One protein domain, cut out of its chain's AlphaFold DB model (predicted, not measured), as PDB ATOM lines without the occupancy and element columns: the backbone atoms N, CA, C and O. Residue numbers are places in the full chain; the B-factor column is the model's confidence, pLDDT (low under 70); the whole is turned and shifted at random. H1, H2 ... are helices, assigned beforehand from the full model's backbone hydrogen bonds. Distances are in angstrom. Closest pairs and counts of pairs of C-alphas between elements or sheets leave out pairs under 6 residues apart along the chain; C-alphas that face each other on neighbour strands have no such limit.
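Overview. This is residues 317 to 427 of the 432 residues of the protein "C3H1-type domain-containing protein" of Aureobasidium melanogenum CBS 110374 (UniProt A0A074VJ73). Short helices and three long loops make up a body that is mostly loop, and a helical arm, residues 418 to 427 of H7, sticks out from it and takes the longest span from the body's 45 A to 60 A. In the body H1 and H5 lie side by side, H2 sits near the middle, and three long stretches, residues 330 to 348, 353 to 372 and 379 to 393, lead past H3 and H4 and back to H5. The printed part has 111 residues, with seven named helices in the order H1 to H7 and no named strand; the class is all helix, though under half of the residues, 46, are in named elements. It is only just loose, close to compact, with a radius of gyration of the C-alphas of 16.1 A, and it spans 60 by 32 by 23 A.

Arrangement. H1, residues 317 to 322, touches H5, residues 394 to 401; their closest C-alphas, those of Val 318 and Leu 395, are 6.6 A apart. They run the same way at a shallow tilt of 19 degrees. H2, residues 326 to 329, meets H1 only through their link. H2 only just touches H5, with 3 pairs of C-alphas within 8 A, the closest being those of Pro 326 and Val 399 at 6.0 A. It also only just touches H6, residues 403 to 407, again with 3 pairs, the closest being those of Pro 326 and Ile 403 at 6.0 A. H5 and H6 meet only through their link. H3, residues 349 to 352, is close to H2 but not clearly touching, with the C-alphas of Ser 328 and His 349 7.9 A apart. H4, residues 373 to 378, and H7, residues 415 to 427, are each apart from the other six helices. Each O i to N i+4 pair is within hydrogen-bond range in H1, H4, H5 and H6, and 8 of 9 are in H7; H2 and H3 are too short for such a pair.

Along the chain. H1 begins at C-alpha 317, (58.440, -88.418, 71.456), and is 9.0 A long from first to last C-alpha. H2 is 4.9 A, H3 5.5 A, H4 8.6 A and H6 6.3 A long. H5 begins at C-alpha 394, (64.811, -78.892, 70.282), and is 10.6 A long. H7, the longest helix, is 18.6 A long and ends at C-alpha 427, (41.660, -86.339, 108.065).

Size, cuts and confidence. The C-alphas farthest apart, those of Lys 382 and Lys 427, are 60.2 A apart. Without residues 418 to 427 the body spans 45 by 32 by 23 A. The printed part has no cut. The links H2 to H3, H3 to H4 and H4 to H5 are long. The mean pLDDT of the printed part is 80.1; it is under 70 at residue 331, residues 351 to 355 and residues 411 to 421.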
ATOM      1  N   HIS A 317      57.034 -88.304  71.071       81.88
ATOM      2  CA  HIS A 317      58.440 -88.418  71.456       81.88
ATOM      3  C   HIS A 317      58.762 -87.519  72.659       81.88
ATOM      4  O   HIS A 317      59.359 -87.990  73.633       81.88
ATOM      5  N   VAL A 318      58.313 -86.256  72.653       82.25
ATOM      6  CA  VAL A 318      58.465 -85.346  73.806       82.25
ATOM      7  C   VAL A 318      57.785 -85.933  75.044       82.25
ATOM      8  O   VAL A 318      58.395 -85.990  76.112       82.25
ATOM      9  N   LYS A 319      56.548 -86.424  74.905       85.38
ATOM     10  CA  LYS A 319      55.787 -87.034  76.003       85.38
ATOM     11  C   LYS A 319      56.496 -88.261  76.583       85.38
ATOM     12  O   LYS A 319      56.578 -88.376  77.803       85.38
ATOM     13  N   SER A 320      57.078 -89.114  75.737       86.12
ATOM     14  CA  SER A 320      57.849 -90.286  76.174       86.12
ATOM     15  C   SER A 320      59.082 -89.912  77.008       86.12
ATOM     16  O   SER A 320      59.424 -90.618  77.954       86.12
ATOM     17  N   LEU A 321      59.720 -88.770  76.722       86.19
ATOM     18  CA  LEU A 321      60.881 -88.280  77.471       86.19
ATOM     19  C   LEU A 321      60.528 -87.632  78.806       86.19
ATOM     20  O   LEU A 321      61.364 -87.641  79.707       86.19
ATOM     21  N   LEU A 322      59.316 -87.096  78.964       87.88
ATOM     22  CA  LEU A 322      58.868 -86.523  80.239       87.88
ATOM     23  C   LEU A 322      58.700 -87.586  81.339       87.88
ATOM     24  O   LEU A 322      58.708 -87.241  82.518       87.88
ATOM     25  N   GLU A 323      58.639 -88.875  80.985       90.81
ATOM     26  CA  GLU A 323      58.723 -89.981  81.949       90.81
ATOM     27  C   GLU A 323      60.125 -90.156  82.563       90.81
ATOM     28  O   GLU A 323      60.289 -90.914  83.524       90.81
ATOM     29  N   TYR A 324      61.147 -89.492  82.012       91.31
ATOM     30  CA  TYR A 324      62.548 -89.674  82.382       91.31
ATOM     31  C   TYR A 324      63.111 -88.463  83.118       91.31
ATOM     32  O   TYR A 324      62.795 -87.311  82.833       91.31
ATOM     33  N   CYS A 325      64.006 -88.718  84.072       91.88
ATOM     34  CA  CYS A 325      64.610 -87.655  84.861       91.88
ATOM     35  C   CYS A 325      65.457 -86.743  83.948       91.88
ATOM     36  O   CYS A 325      66.433 -87.233  83.362       91.88
ATOM     37  N   PRO A 326      65.186 -85.424  83.863       90.19
ATOM     38  CA  PRO A 326      65.882 -84.536  82.927       90.19
ATOM     39  C   PRO A 326      67.380 -84.377  83.252       90.19
ATOM     40  O   PRO A 326      68.203 -84.183  82.352       90.19
ATOM     41  N   TYR A 327      67.786 -84.581  84.512       88.75
ATOM     42  CA  TYR A 327      69.204 -84.694  84.891       88.75
ATOM     43  C   TYR A 327      69.883 -85.929  84.277       88.75
ATOM     44  O   TYR A 327      71.038 -85.843  83.859       88.75
ATOM     45  N   SER A 328      69.158 -87.050  84.164       88.00
ATOM     46  CA  SER A 328      69.636 -88.273  83.502       88.00
ATOM     47  C   SER A 328      69.546 -88.218  81.972       88.00
ATOM     48  O   SER A 328      70.198 -89.002  81.297       88.00
ATOM     49  N   LEU A 329      68.796 -87.277  81.392       87.19
ATOM     50  CA  LEU A 329      68.772 -87.063  79.938       87.19
ATOM     51  C   LEU A 329      69.908 -86.151  79.452       87.19
ATOM     52  O   LEU A 329      70.483 -86.372  78.385       87.19
ATOM     53  N   THR A 330      70.266 -85.137  80.242       80.94
ATOM     54  CA  THR A 330      71.185 -84.062  79.824       80.94
ATOM     55  C   THR A 330      72.679 -84.412  79.883       80.94
ATOM     56  O   THR A 330      73.503 -83.588  79.489       80.94
ATOM     57  N   TYR A 331      73.055 -85.610  80.354       69.62
ATOM     58  CA  TYR A 331      74.451 -86.056  80.546       69.62
ATOM     59  C   TYR A 331      75.341 -85.000  81.234       69.62
ATOM     60  O   TYR A 331      76.503 -84.784  80.884       69.62
ATOM     61  N   SER A 332      74.788 -84.313  82.236       73.25
ATOM     62  CA  SER A 332      75.506 -83.267  82.975       73.25
ATOM     63  C   SER A 332      76.610 -83.820  83.890       73.25
ATOM     64  O   SER A 332      77.415 -83.053  84.418       73.25
ATOM     65  N   GLY A 333      76.627 -85.141  84.119       79.69
ATOM     66  CA  GLY A 333      77.460 -85.803  85.127       79.69
ATOM     67  C   GLY A 333      77.047 -85.492  86.571       79.69
ATOM     68  O   GLY A 333      77.668 -85.998  87.500       79.69
ATOM     69  N   ARG A 334      76.010 -84.669  86.772       85.12
ATOM     70  CA  ARG A 334      75.441 -84.357  88.083       85.12
ATOM     71  C   ARG A 334      74.351 -85.374  88.402       85.12
ATOM     72  O   ARG A 334      73.533 -85.693  87.541       85.12
ATOM     73  N   ALA A 335      74.324 -85.850  89.643       88.31
ATOM     74  CA  ALA A 335      73.177 -86.590  90.149       88.31
ATOM     75  C   ALA A 335      71.921 -85.699  90.121       88.31
ATOM     76  O   ALA A 335      72.017 -84.474  90.236       88.31
ATOM     77  N   CYS A 336      70.747 -86.317  89.986       92.31
ATOM     78  CA  CYS A 336      69.483 -85.629  90.236       92.31
ATOM     79  C   CYS A 336      69.481 -85.101  91.686       92.31
ATOM     80  O   CYS A 336      69.842 -85.868  92.583       92.31
ATOM     81  N   PRO A 337      69.069 -83.846  91.953       90.94
ATOM     82  CA  PRO A 337      68.994 -83.318  93.318       90.94
ATOM     83  C   PRO A 337      67.970 -84.063  94.186       90.94
ATOM     84  O   PRO A 337      68.126 -84.090  95.398       90.94
ATOM     85  N   LEU A 338      66.982 -84.725  93.570       89.62
ATOM     86  CA  LEU A 338      66.033 -85.613  94.251       89.62
ATOM     87  C   LEU A 338      66.606 -87.018  94.531       89.62
ATOM     88  O   LEU A 338      65.872 -87.896  94.967       89.62
ATOM     89  N   GLY A 339      67.884 -87.275  94.224       91.19
ATOM     90  CA  GLY A 339      68.583 -88.512  94.581       91.19
ATOM     91  C   GLY A 339      67.830 -89.789  94.196       91.19
ATOM     92  O   GLY A 339      67.549 -90.043  93.017       91.19
ATOM     93  N   GLU A 340      67.520 -90.610  95.197       90.12
ATOM     94  CA  GLU A 340      66.756 -91.855  95.056       90.12
ATOM     95  C   GLU A 340      65.236 -91.625  95.021       90.12
ATOM     96  O   GLU A 340      64.549 -92.364  94.319       90.12
ATOM     97  N   ASP A 341      64.741 -90.541  95.628       89.88
ATOM     98  CA  ASP A 341      63.324 -90.136  95.656       89.88
ATOM     99  C   ASP A 341      62.791 -89.652  94.296       89.88
ATOM    100  O   ASP A 341      61.581 -89.525  94.090       89.88
ATOM    101  N   CYS A 342      63.688 -89.410  93.337       91.44
ATOM    102  CA  CYS A 342      63.345 -89.188  91.938       91.44
ATOM    103  C   CYS A 342      62.632 -90.420  91.346       91.44
ATOM    104  O   CYS A 342      63.273 -91.429  91.039       91.44
ATOM    105  N   THR A 343      61.318 -90.308  91.153       90.62
ATOM    106  CA  THR A 343      60.443 -91.344  90.575       90.62
ATOM    107  C   THR A 343      60.505 -91.446  89.056       90.62
ATOM    108  O   THR A 343      60.157 -92.492  88.510       90.62
ATOM    109  N   LEU A 344      60.947 -90.388  88.367       92.00
ATOM    110  CA  LEU A 344      61.131 -90.416  86.919       92.00
ATOM    111  C   LEU A 344      62.216 -91.430  86.536       92.00
ATOM    112  O   LEU A 344      63.246 -91.557  87.206       92.00
ATOM    113  N   LYS A 345      62.009 -92.123  85.413       92.38
ATOM    114  CA  LYS A 345      62.919 -93.150  84.897       92.38
ATOM    115  C   LYS A 345      64.315 -92.554  84.697       92.38
ATOM    116  O   LYS A 345      64.501 -91.546  84.018       92.38
ATOM    117  N   LYS A 346      65.329 -93.176  85.290       91.62
ATOM    118  CA  LYS A 346      66.724 -92.734  85.163       91.62
ATOM    119  C   LYS A 346      67.362 -93.443  83.965       91.62
ATOM    120  O   LYS A 346      67.375 -94.674  83.911       91.62
ATOM    121  N   VAL A 347      67.872 -92.680  82.996       90.31
ATOM    122  CA  VAL A 347      68.525 -93.227  81.790       90.31
ATOM    123  C   VAL A 347      69.910 -93.773  82.119       90.31
ATOM    124  O   VAL A 347      70.681 -93.173  82.869       90.31
ATOM    125  N   CYS A 348      70.258 -94.909  81.517       88.12
ATOM    126  CA  CYS A 348      71.562 -95.513  81.682       88.12
ATOM    127  C   CYS A 348      72.629 -94.815  80.832       88.12
ATOM    128  O   CYS A 348      72.649 -94.891  79.604       88.12
ATOM    129  N   HIS A 349      73.617 -94.228  81.497       79.56
ATOM    130  CA  HIS A 349      74.785 -93.629  80.852       79.56
ATOM    131  C   HIS A 349      75.868 -94.638  80.417       79.56
ATOM    132  O   HIS A 349      77.008 -94.254  80.164       79.56
ATOM    133  N   ARG A 350      75.545 -95.934  80.282       73.38
ATOM    134  CA  ARG A 350      76.515 -96.956  79.845       73.38
ATOM    135  C   ARG A 350      77.059 -96.697  78.438       73.38
ATOM    136  O   ARG A 350      78.235 -96.942  78.199       73.38
ATOM    137  N   ASN A 351      76.250 -96.164  77.516       59.19
ATOM    138  CA  ASN A 351      76.739 -95.847  76.168       59.19
ATOM    139  C   ASN A 351      77.925 -94.867  76.213       59.19
ATOM    140  O   ASN A 351      78.883 -95.036  75.461       59.19
ATOM    141  N   SER A 352      77.896 -93.903  77.139       62.06
ATOM    142  CA  SER A 352      78.949 -92.906  77.349       62.06
ATOM    143  C   SER A 352      80.075 -93.344  78.296       62.06
ATOM    144  O   SER A 352      81.089 -92.646  78.361       62.06
ATOM    145  N   ASN A 353      79.960 -94.488  78.983       58.56
ATOM    146  CA  ASN A 353      81.045 -95.066  79.778       58.56
ATOM    147  C   ASN A 353      81.063 -96.610  79.646       58.56
ATOM    148  O   ASN A 353      80.260 -97.290  80.289       58.56
ATOM    149  N   PRO A 354      81.952 -97.190  78.812       57.72
ATOM    150  CA  PRO A 354      81.800 -98.559  78.298       57.72
ATOM    151  C   PRO A 354      82.005 -99.685  79.328       57.72
ATOM    152  O   PRO A 354      81.747-100.848  79.017       57.72
ATOM    153  N   VAL A 355      82.457 -99.373  80.545       66.44
ATOM    154  CA  VAL A 355      82.822-100.360  81.570       66.44
ATOM    155  C   VAL A 355      81.749-100.431  82.667       66.44
ATOM    156  O   VAL A 355      81.628 -99.513  83.471       66.44
ATOM    157  N   GLY A 356      81.012-101.548  82.750       70.06
ATOM    158  CA  GLY A 356      80.498-102.047  84.042       70.06
ATOM    159  C   GLY A 356      78.987-102.250  84.242       70.06
ATOM    160  O   GLY A 356      78.622-103.149  84.989       70.06
ATOM    161  N   CYS A 357      78.089-101.500  83.595       82.75
ATOM    162  CA  CYS A 357      76.651-101.860  83.600       82.75
ATOM    163  C   CYS A 357      76.413-103.097  82.694       82.75
ATOM    164  O   CYS A 357      77.325-103.497  81.972       82.75
ATOM    165  N   SER A 358      75.232-103.727  82.713       83.12
ATOM    166  CA  SER A 358      74.995-105.047  82.082       83.12
ATOM    167  C   SER A 358      73.768-105.154  81.155       83.12
ATOM    168  O   SER A 358      73.590-106.197  80.540       83.12
ATOM    169  N   LYS A 359      72.954-104.100  80.989       79.12
ATOM    170  CA  LYS A 359      71.574-104.135  80.437       79.12
ATOM    171  C   LYS A 359      70.593-104.959  81.288       79.12
ATOM    172  O   LYS A 359      69.593-104.402  81.711       79.12
ATOM    173  N   GLU A 360      70.894-106.221  81.588       82.94
ATOM    174  CA  GLU A 360      69.997-107.136  82.319       82.94
ATOM    175  C   GLU A 360      69.897-106.846  83.826       82.94
ATOM    176  O   GLU A 360      68.814-106.909  84.395       82.94
ATOM    177  N   SER A 361      71.005-106.488  84.486       86.75
ATOM    178  CA  SER A 361      71.061-106.266  85.947       86.75
ATOM    179  C   SER A 361      71.192-104.786  86.333       86.75
ATOM    180  O   SER A 361      71.732-104.455  87.389       86.75
ATOM    181  N   CYS A 362      70.812-103.879  85.436       87.19
ATOM    182  CA  CYS A 362      71.140-102.464  85.547       87.19
ATOM    183  C   CYS A 362      69.851-101.656  85.784       87.19
ATOM    184  O   CYS A 362      68.989-101.662  84.909       87.19
ATOM    185  N   PRO A 363      69.699-100.943  86.920       85.56
ATOM    186  CA  PRO A 363      68.430-100.330  87.357       85.56
ATOM    187  C   PRO A 363      68.029 -99.076  86.556       85.56
ATOM    188  O   PRO A 363      67.193 -98.284  86.984       85.56
ATOM    189  N   TYR A 364      68.663 -98.868  85.406       89.25
ATOM    190  CA  TYR A 364      68.556 -97.694  84.561       89.25
ATOM    191  C   TYR A 364      68.103 -98.127  83.167       89.25
ATOM    192  O   TYR A 364      68.659 -99.073  82.604       89.25
ATOM    193  N   SER A 365      67.127 -97.428  82.587       87.31
ATOM    194  CA  SER A 365      66.613 -97.767  81.252       87.31
ATOM    195  C   SER A 365      67.691 -97.567  80.182       87.31
ATOM    196  O   SER A 365      68.454 -96.599  80.215       87.31
ATOM    197  N   HIS A 366      67.761 -98.507  79.241       85.25
ATOM    198  CA  HIS A 366      68.701 -98.494  78.113       85.25
ATOM    199  C   HIS A 366      68.039 -98.059  76.803       85.25
ATOM    200  O   HIS A 366      68.686 -98.050  75.756       85.25
ATOM    201  N   ASP A 367      66.749 -97.751  76.866       79.88
ATOM    202  CA  ASP A 367      65.857 -97.697  75.712       79.88
ATOM    203  C   ASP A 367      65.900 -96.312  75.053       79.88
ATOM    204  O   ASP A 367      65.645 -96.172  73.861       79.88
ATOM    205  N   ILE A 368      66.326 -95.296  75.814       77.38
ATOM    206  CA  ILE A 368      66.520 -93.928  75.334       77.38
ATOM    207  C   ILE A 368      67.997 -93.639  75.074       77.38
ATOM    208  O   ILE A 368      68.859 -93.733  75.952       77.38
ATOM    209  N   LEU A 369      68.283 -93.222  73.840       73.75
ATOM    210  CA  LEU A 369      69.614 -92.806  73.422       73.75
ATOM    211  C   LEU A 369      69.973 -91.454  74.049       73.75
ATOM    212  O   LEU A 369      69.430 -90.411  73.690       73.75
ATOM    213  N   VAL A 370      70.952 -91.483  74.957       74.38
ATOM    214  CA  VAL A 370      71.570 -90.289  75.554       74.38
ATOM    215  C   VAL A 370      71.977 -89.294  74.457       74.38
ATOM    216  O   VAL A 370      72.420 -89.678  73.374       74.38
ATOM    217  N   SER A 371      71.851 -88.001  74.740       79.44
ATOM    218  CA  SER A 371      72.209 -86.936  73.801       79.44
ATOM    219  C   SER A 371      73.694 -86.905  73.418       79.44
ATOM    220  O   SER A 371      74.583 -87.080  74.253       79.44
ATOM    221  N   CYS A 372      73.984 -86.616  72.147       84.06
ATOM    222  CA  CYS A 372      75.350 -86.575  71.630       84.06
ATOM    223  C   CYS A 372      76.120 -85.345  72.126       84.06
ATOM    224  O   CYS A 372      75.850 -84.218  71.711       84.06
ATOM    225  N   ARG A 373      77.153 -85.567  72.947       81.50
ATOM    226  CA  ARG A 373      77.983 -84.491  73.517       81.50
ATOM    227  C   ARG A 373      78.734 -83.654  72.469       81.50
ATOM    228  O   ARG A 373      78.873 -82.449  72.660       81.50
ATOM    229  N   THR A 374      79.216 -84.259  71.380       85.44
ATOM    230  CA  THR A 374      79.894 -83.530  70.288       85.44
ATOM    231  C   THR A 374      78.917 -82.681  69.483       85.44
ATOM    232  O   THR A 374      79.171 -81.496  69.292       85.44
ATOM    233  N   PHE A 375      77.759 -83.237  69.105       85.19
ATOM    234  CA  PHE A 375      76.714 -82.463  68.430       85.19
ATOM    235  C   PHE A 375      76.234 -81.288  69.291       85.19
ATOM    236  O   PHE A 375      76.085 -80.175  68.798       85.19
ATOM    237  N   LEU A 376      76.062 -81.521  70.595       79.31
ATOM    238  CA  LEU A 376      75.690 -80.498  71.569       79.31
ATOM    239  C   LEU A 376      76.649 -79.309  71.598       79.31
ATOM    240  O   LEU A 376      76.205 -78.165  71.618       79.31
ATOM    241  N   LYS A 377      77.954 -79.584  71.648       81.75
ATOM    242  CA  LYS A 377      78.973 -78.553  71.836       81.75
ATOM    243  C   LYS A 377      79.273 -77.796  70.545       81.75
ATOM    244  O   LYS A 377      79.348 -76.572  70.556       81.75
ATOM    245  N   ASP A 378      79.468 -78.528  69.452       87.44
ATOM    246  CA  ASP A 378      80.086 -77.996  68.235       87.44
ATOM    247  C   ASP A 378      79.072 -77.861  67.071       87.44
ATOM    248  O   ASP A 378      79.470 -77.594  65.933       87.44
ATOM    249  N   ARG A 379      77.770 -78.109  67.344       86.56
ATOM    250  CA  ARG A 379      76.644 -78.250  66.383       86.56
ATOM    251  C   ARG A 379      76.887 -79.254  65.253       86.56
ATOM    252  O   ARG A 379      76.141 -79.320  64.283       86.56
ATOM    253  N   ARG A 380      77.943 -80.052  65.384       89.06
ATOM    254  CA  ARG A 380      78.450 -80.991  64.389       89.06
ATOM    255  C   ARG A 380      78.945 -82.227  65.113       89.06
ATOM    256  O   ARG A 380      79.649 -82.145  66.117       89.06
ATOM    257  N   CYS A 381      78.589 -83.391  64.595       91.75
ATOM    258  CA  CYS A 381      79.094 -84.661  65.084       91.75
ATOM    259  C   CYS A 381      79.756 -85.397  63.930       91.75
ATOM    260  O   CYS A 381      79.123 -85.611  62.902       91.75
ATOM    261  N   LYS A 382      80.993 -85.858  64.139       93.81
ATOM    262  CA  LYS A 382      81.749 -86.672  63.170       93.81
ATOM    263  C   LYS A 382      81.050 -87.968  62.728       93.81
ATOM    264  O   LYS A 382      81.504 -88.598  61.786       93.81
ATOM    265  N   HIS A 383      79.994 -88.388  63.428       91.19
ATOM    266  CA  HIS A 383      79.203 -89.568  63.085       91.19
ATOM    267  C   HIS A 383      77.885 -89.235  62.365       91.19
ATOM    268  O   HIS A 383      77.248 -90.161  61.882       91.19
ATOM    269  N   ALA A 384      77.484 -87.956  62.273       87.69
ATOM    270  CA  ALA A 384      76.261 -87.502  61.596       87.69
ATOM    271  C   ALA A 384      75.047 -88.427  61.865       87.69
ATOM    272  O   ALA A 384      74.742 -88.689  63.029       87.69
ATOM    273  N   ALA A 385      74.384 -88.944  60.829       83.81
ATOM    274  CA  ALA A 385      73.252 -89.869  60.955       83.81
ATOM    275  C   ALA A 385      73.616 -91.237  61.580       83.81
ATOM    276  O   ALA A 385      72.777 -91.863  62.214       83.81
ATOM    277  N   ALA A 386      74.874 -91.680  61.483       85.44
ATOM    278  CA  ALA A 386      75.368 -92.913  62.110       85.44
ATOM    279  C   ALA A 386      75.733 -92.741  63.603       85.44
ATOM    280  O   ALA A 386      76.373 -93.605  64.212       85.44
ATOM    281  N   CYS A 387      75.381 -91.609  64.219       83.69
ATOM    282  CA  CYS A 387      75.642 -91.375  65.631       83.69
ATOM    283  C   CYS A 387      74.690 -92.190  66.519       83.69
ATOM    284  O   CYS A 387      73.478 -92.026  66.471       83.69
ATOM    285  N   ARG A 388      75.247 -93.000  67.427       78.94
ATOM    286  CA  ARG A 388      74.485 -93.806  68.408       78.94
ATOM    287  C   ARG A 388      73.853 -92.982  69.548       78.94
ATOM    288  O   ARG A 388      73.484 -93.544  70.575       78.94
ATOM    289  N   TYR A 389      73.807 -91.660  69.411       83.44
ATOM    290  CA  TYR A 389      73.408 -90.705  70.443       83.44
ATOM    291  C   TYR A 389      72.499 -89.644  69.835       83.44
ATOM    292  O   TYR A 389      72.777 -89.165  68.734       83.44
ATOM    293  N   ASN A 390      71.477 -89.209  70.571       81.56
ATOM    294  CA  ASN A 390      70.460 -88.329  70.008       81.56
ATOM    295  C   ASN A 390      71.039 -86.950  69.608       81.56
ATOM    296  O   ASN A 390      71.724 -86.276  70.393       81.56
ATOM    297  N   HIS A 391      70.790 -86.541  68.364       84.75
ATOM    298  CA  HIS A 391      71.187 -85.245  67.813       84.75
ATOM    299  C   HIS A 391      70.126 -84.167  67.977       84.75
ATOM    300  O   HIS A 391      70.503 -82.998  67.968       84.75
ATOM    301  N   ASP A 392      68.871 -84.529  68.226       82.38
ATOM    302  CA  ASP A 392      67.767 -83.589  68.366       82.38
ATOM    303  C   ASP A 392      68.085 -82.511  69.415       82.38
ATOM    304  O   ASP A 392      68.437 -82.795  70.569       82.38
ATOM    305  N   HIS A 393      68.098 -81.257  68.967       78.12
ATOM    306  CA  HIS A 393      68.386 -80.114  69.817       78.12
ATOM    307  C   HIS A 393      67.143 -79.601  70.523       78.12
ATOM    308  O   HIS A 393      67.232 -79.263  71.702       78.12
ATOM    309  N   ASP A 394      66.017 -79.573  69.833       74.38
ATOM    310  CA  ASP A 394      64.811 -78.892  70.282       74.38
ATOM    311  C   ASP A 394      64.141 -79.726  71.374       74.38
ATOM    312  O   ASP A 394      63.777 -79.214  72.432       74.38
ATOM    313  N   LEU A 395      64.207 -81.049  71.225       75.62
ATOM    314  CA  LEU A 395      63.915 -82.040  72.255       75.62
ATOM    315  C   LEU A 395      64.740 -81.842  73.539       75.62
ATOM    316  O   LEU A 395      64.241 -82.037  74.647       75.62
ATOM    317  N   ARG A 396      66.004 -81.405  73.429       73.12
ATOM    318  CA  ARG A 396      66.823 -81.056  74.604       73.12
ATOM    319  C   ARG A 396      66.468 -79.705  75.198       73.12
ATOM    320  O   ARG A 396      66.614 -79.566  76.407       73.12
ATOM    321  N   VAL A 397      66.072 -78.719  74.394       79.94
ATOM    322  CA  VAL A 397      65.591 -77.428  74.910       79.94
ATOM    323  C   VAL A 397      64.315 -77.674  75.715       79.94
ATOM    324  O   VAL A 397      64.290 -77.359  76.902       79.94
ATOM    325  N   ALA A 398      63.352 -78.402  75.141       80.62
ATOM    326  CA  ALA A 398      62.131 -78.834  75.816       80.62
ATOM    327  C   ALA A 398      62.405 -79.581  77.138       80.62
ATOM    328  O   ALA A 398      61.834 -79.239  78.170       80.62
ATOM    329  N   VAL A 399      63.326 -80.556  77.151       82.12
ATOM    330  CA  VAL A 399      63.704 -81.290  78.379       82.12
ATOM    331  C   VAL A 399      64.475 -80.422  79.384       82.12
ATOM    332  O   VAL A 399      64.331 -80.607  80.593       82.12
ATOM    333  N   ARG A 400      65.310 -79.481  78.926       83.75
ATOM    334  CA  ARG A 400      66.110 -78.614  79.807       83.75
ATOM    335  C   ARG A 400      65.238 -77.587  80.511       83.75
ATOM    336  O   ARG A 400      65.406 -77.379  81.706       83.75
ATOM    337  N   ASP A 401      64.305 -76.975  79.798       86.19
ATOM    338  CA  ASP A 401      63.436 -75.940  80.357       86.19
ATOM    339  C   ASP A 401      62.427 -76.551  81.361       86.19
ATOM    340  O   ASP A 401      61.887 -75.865  82.224       86.19
ATOM    341  N   LYS A 402      62.279 -77.883  81.334       85.12
ATOM    342  CA  LYS A 402      61.569 -78.715  82.316       85.12
ATOM    343  C   LYS A 402      62.401 -79.109  83.552       85.12
ATOM    344  O   LYS A 402      61.866 -79.730  84.469       85.12
ATOM    345  N   ILE A 403      63.688 -78.748  83.640       85.06
ATOM    346  CA  ILE A 403      64.527 -79.046  84.819       85.06
ATOM    347  C   ILE A 403      64.011 -78.328  86.070       85.06
ATOM    348  O   ILE A 403      63.899 -78.961  87.118       85.06
ATOM    349  N   ASP A 404      63.675 -77.043  85.973       85.44
ATOM    350  CA  ASP A 404      63.240 -76.267  87.140       85.44
ATOM    351  C   ASP A 404      61.900 -76.775  87.684       85.44
ATOM    352  O   ASP A 404      61.740 -76.905  88.897       85.44
ATOM    353  N   ASP A 405      60.967 -77.141  86.799       86.69
ATOM    354  CA  ASP A 405      59.700 -77.775  87.176       86.69
ATOM    355  C   ASP A 405      59.933 -79.133  87.866       86.69
ATOM    356  O   ASP A 405      59.228 -79.479  88.812       86.69
ATOM    357  N   HIS A 406      60.947 -79.898  87.442       85.81
ATOM    358  CA  HIS A 406      61.315 -81.165  88.081       85.81
ATOM    359  C   HIS A 406      61.894 -80.966  89.491       85.81
ATOM    360  O   HIS A 406      61.499 -81.677  90.414       85.81
ATOM    361  N   VAL A 407      62.790 -79.990  89.684       84.88
ATOM    362  CA  VAL A 407      63.357 -79.674  91.012       84.88
ATOM    363  C   VAL A 407      62.288 -79.142  91.967       84.88
ATOM    364  O   VAL A 407      62.315 -79.457  93.151       84.88
ATOM    365  N   LYS A 408      61.323 -78.372  91.454       86.88
ATOM    366  CA  LYS A 408      60.186 -77.841  92.224       86.88
ATOM    367  C   LYS A 408      59.077 -78.867  92.485       86.88
ATOM    368  O   LYS A 408      58.045 -78.487  93.028       86.88
ATOM    369  N   HIS A 409      59.260 -80.134  92.099       78.44
ATOM    370  CA  HIS A 409      58.240 -81.187  92.188       78.44
ATOM    371  C   HIS A 409      56.955 -80.922  91.370       78.44
ATOM    372  O   HIS A 409      55.959 -81.612  91.553       78.44
ATOM    373  N   CYS A 410      56.977 -79.964  90.436       74.50
ATOM    374  CA  CYS A 410      55.844 -79.619  89.571       74.50
ATOM    375  C   CYS A 410      55.679 -80.576  88.380       74.50
ATOM    376  O   CYS A 410      54.612 -80.619  87.772       74.50
ATOM    377  N   LEU A 411      56.719 -81.340  88.027       67.69
ATOM    378  CA  LEU A 411      56.599 -82.454  87.086       67.69
ATOM    379  C   LEU A 411      56.342 -83.762  87.824       67.69
ATOM    380  O   LEU A 411      57.045 -84.089  88.779       67.69
ATOM    381  N   PHE A 412      55.339 -84.479  87.314       59.81
ATOM    382  CA  PHE A 412      54.790 -85.754  87.770       59.81
ATOM    383  C   PHE A 412      55.704 -86.612  88.654       59.81
ATOM    384  O   PHE A 412      56.820 -86.973  88.283       59.81
ATOM    385  N   GLY A 413      55.141 -87.060  89.779       50.34
ATOM    386  CA  GLY A 413      55.687 -88.176  90.546       50.34
ATOM    387  C   GLY A 413      56.463 -87.801  91.804       50.34
ATOM    388  O   GLY A 413      57.145 -88.660  92.358       50.34
ATOM    389  N   ALA A 414      56.357 -86.582  92.327       49.75
ATOM    390  CA  ALA A 414      56.752 -86.360  93.712       49.75
ATOM    391  C   ALA A 414      55.860 -87.213  94.634       49.75
ATOM    392  O   ALA A 414      54.721 -86.838  94.905       49.75
ATOM    393  N   LYS A 415      56.375 -88.350  95.138       53.62
ATOM    394  CA  LYS A 415      55.665 -89.214  96.110       53.62
ATOM    395  C   LYS A 415      55.104 -88.420  97.292       53.62
ATOM    396  O   LYS A 415      54.079 -88.794  97.843       53.62
ATOM    397  N   ILE A 416      55.772 -87.318  97.633       56.19
ATOM    398  CA  ILE A 416      55.394 -86.368  98.678       56.19
ATOM    399  C   ILE A 416      53.995 -85.779  98.434       56.19
ATOM    400  O   ILE A 416      53.219 -85.740  99.378       56.19
ATOM    401  N   GLN A 417      53.635 -85.375  97.208       53.66
ATOM    402  CA  GLN A 417      52.308 -84.793  96.943       53.66
ATOM    403  C   GLN A 417      51.198 -85.838  97.044       53.66
ATOM    404  O   GLN A 417      50.259 -85.633  97.802       53.66
ATOM    405  N   ALA A 418      51.346 -86.993  96.385       54.81
ATOM    406  CA  ALA A 418      50.357 -88.071  96.478       54.81
ATOM    407  C   ALA A 418      50.164 -88.554  97.932       54.81
ATOM    408  O   ALA A 418      49.038 -88.696  98.393       54.81
ATOM    409  N   ALA A 419      51.257 -88.718  98.690       61.47
ATOM    410  CA  ALA A 419      51.182 -89.093 100.100       61.47
ATOM    411  C   ALA A 419      50.557 -87.995 100.983       61.47
ATOM    412  O   ALA A 419      49.823 -88.314 101.913       61.47
ATOM    413  N   GLN A 420      50.809 -86.709 100.707       63.91
ATOM    414  CA  GLN A 420      50.179 -85.601 101.438       63.91
ATOM    415  C   GLN A 420      48.692 -85.434 101.094       63.91
ATOM    416  O   GLN A 420      47.908 -85.081 101.971       63.91
ATOM    417  N   GLU A 421      48.281 -85.708  99.856       66.94
ATOM    418  CA  GLU A 421      46.869 -85.713  99.453       66.94
ATOM    419  C   GLU A 421      46.107 -86.890 100.088       66.94
ATOM    420  O   GLU A 421      45.003 -86.693 100.605       66.94
ATOM    421  N   GLU A 422      46.712 -88.079 100.176       72.12
ATOM    422  CA  GLU A 422      46.172 -89.204 100.959       72.12
ATOM    423  C   GLU A 422      46.110 -88.890 102.469       72.12
ATOM    424  O   GLU A 422      45.092 -89.144 103.118       72.12
ATOM    425  N   GLU A 423      47.148 -88.273 103.051       77.12
ATOM    426  CA  GLU A 423      47.155 -87.929 104.482       77.12
ATOM    427  C   GLU A 423      46.157 -86.809 104.840       77.12
ATOM    428  O   GLU A 423      45.630 -86.780 105.956       77.12
ATOM    429  N   ASN A 424      45.877 -85.888 103.912       74.12
ATOM    430  CA  ASN A 424      44.898 -84.817 104.107       74.12
ATOM    431  C   ASN A 424      43.458 -85.313 103.897       74.12
ATOM    432  O   ASN A 424      42.607 -85.079 104.758       74.12
ATOM    433  N   SER A 425      43.189 -86.074 102.831       75.44
ATOM    434  CA  SER A 425      41.861 -86.669 102.585       75.44
ATOM    435  C   SER A 425      41.444 -87.673 103.672       75.44
ATOM    436  O   SER A 425      40.262 -87.780 104.009       75.44
ATOM    437  N   GLY A 426      42.406 -88.347 104.313       75.44
ATOM    438  CA  GLY A 426      42.159 -89.200 105.479       75.44
ATOM    439  C   GLY A 426      41.739 -88.458 106.761       75.44
ATOM    440  O   GLY A 426      41.199 -89.089 107.673       75.44
ATOM    441  N   LYS A 427      41.969 -87.138 106.862       71.06
ATOM    442  CA  LYS A 427      41.660 -86.339 108.065       71.06
ATOM    443  C   LYS A 427      40.279 -85.687 108.026       71.06
ATOM    444  O   LYS A 427      39.654 -85.579 109.079       71.06
TER     445      LYS A 427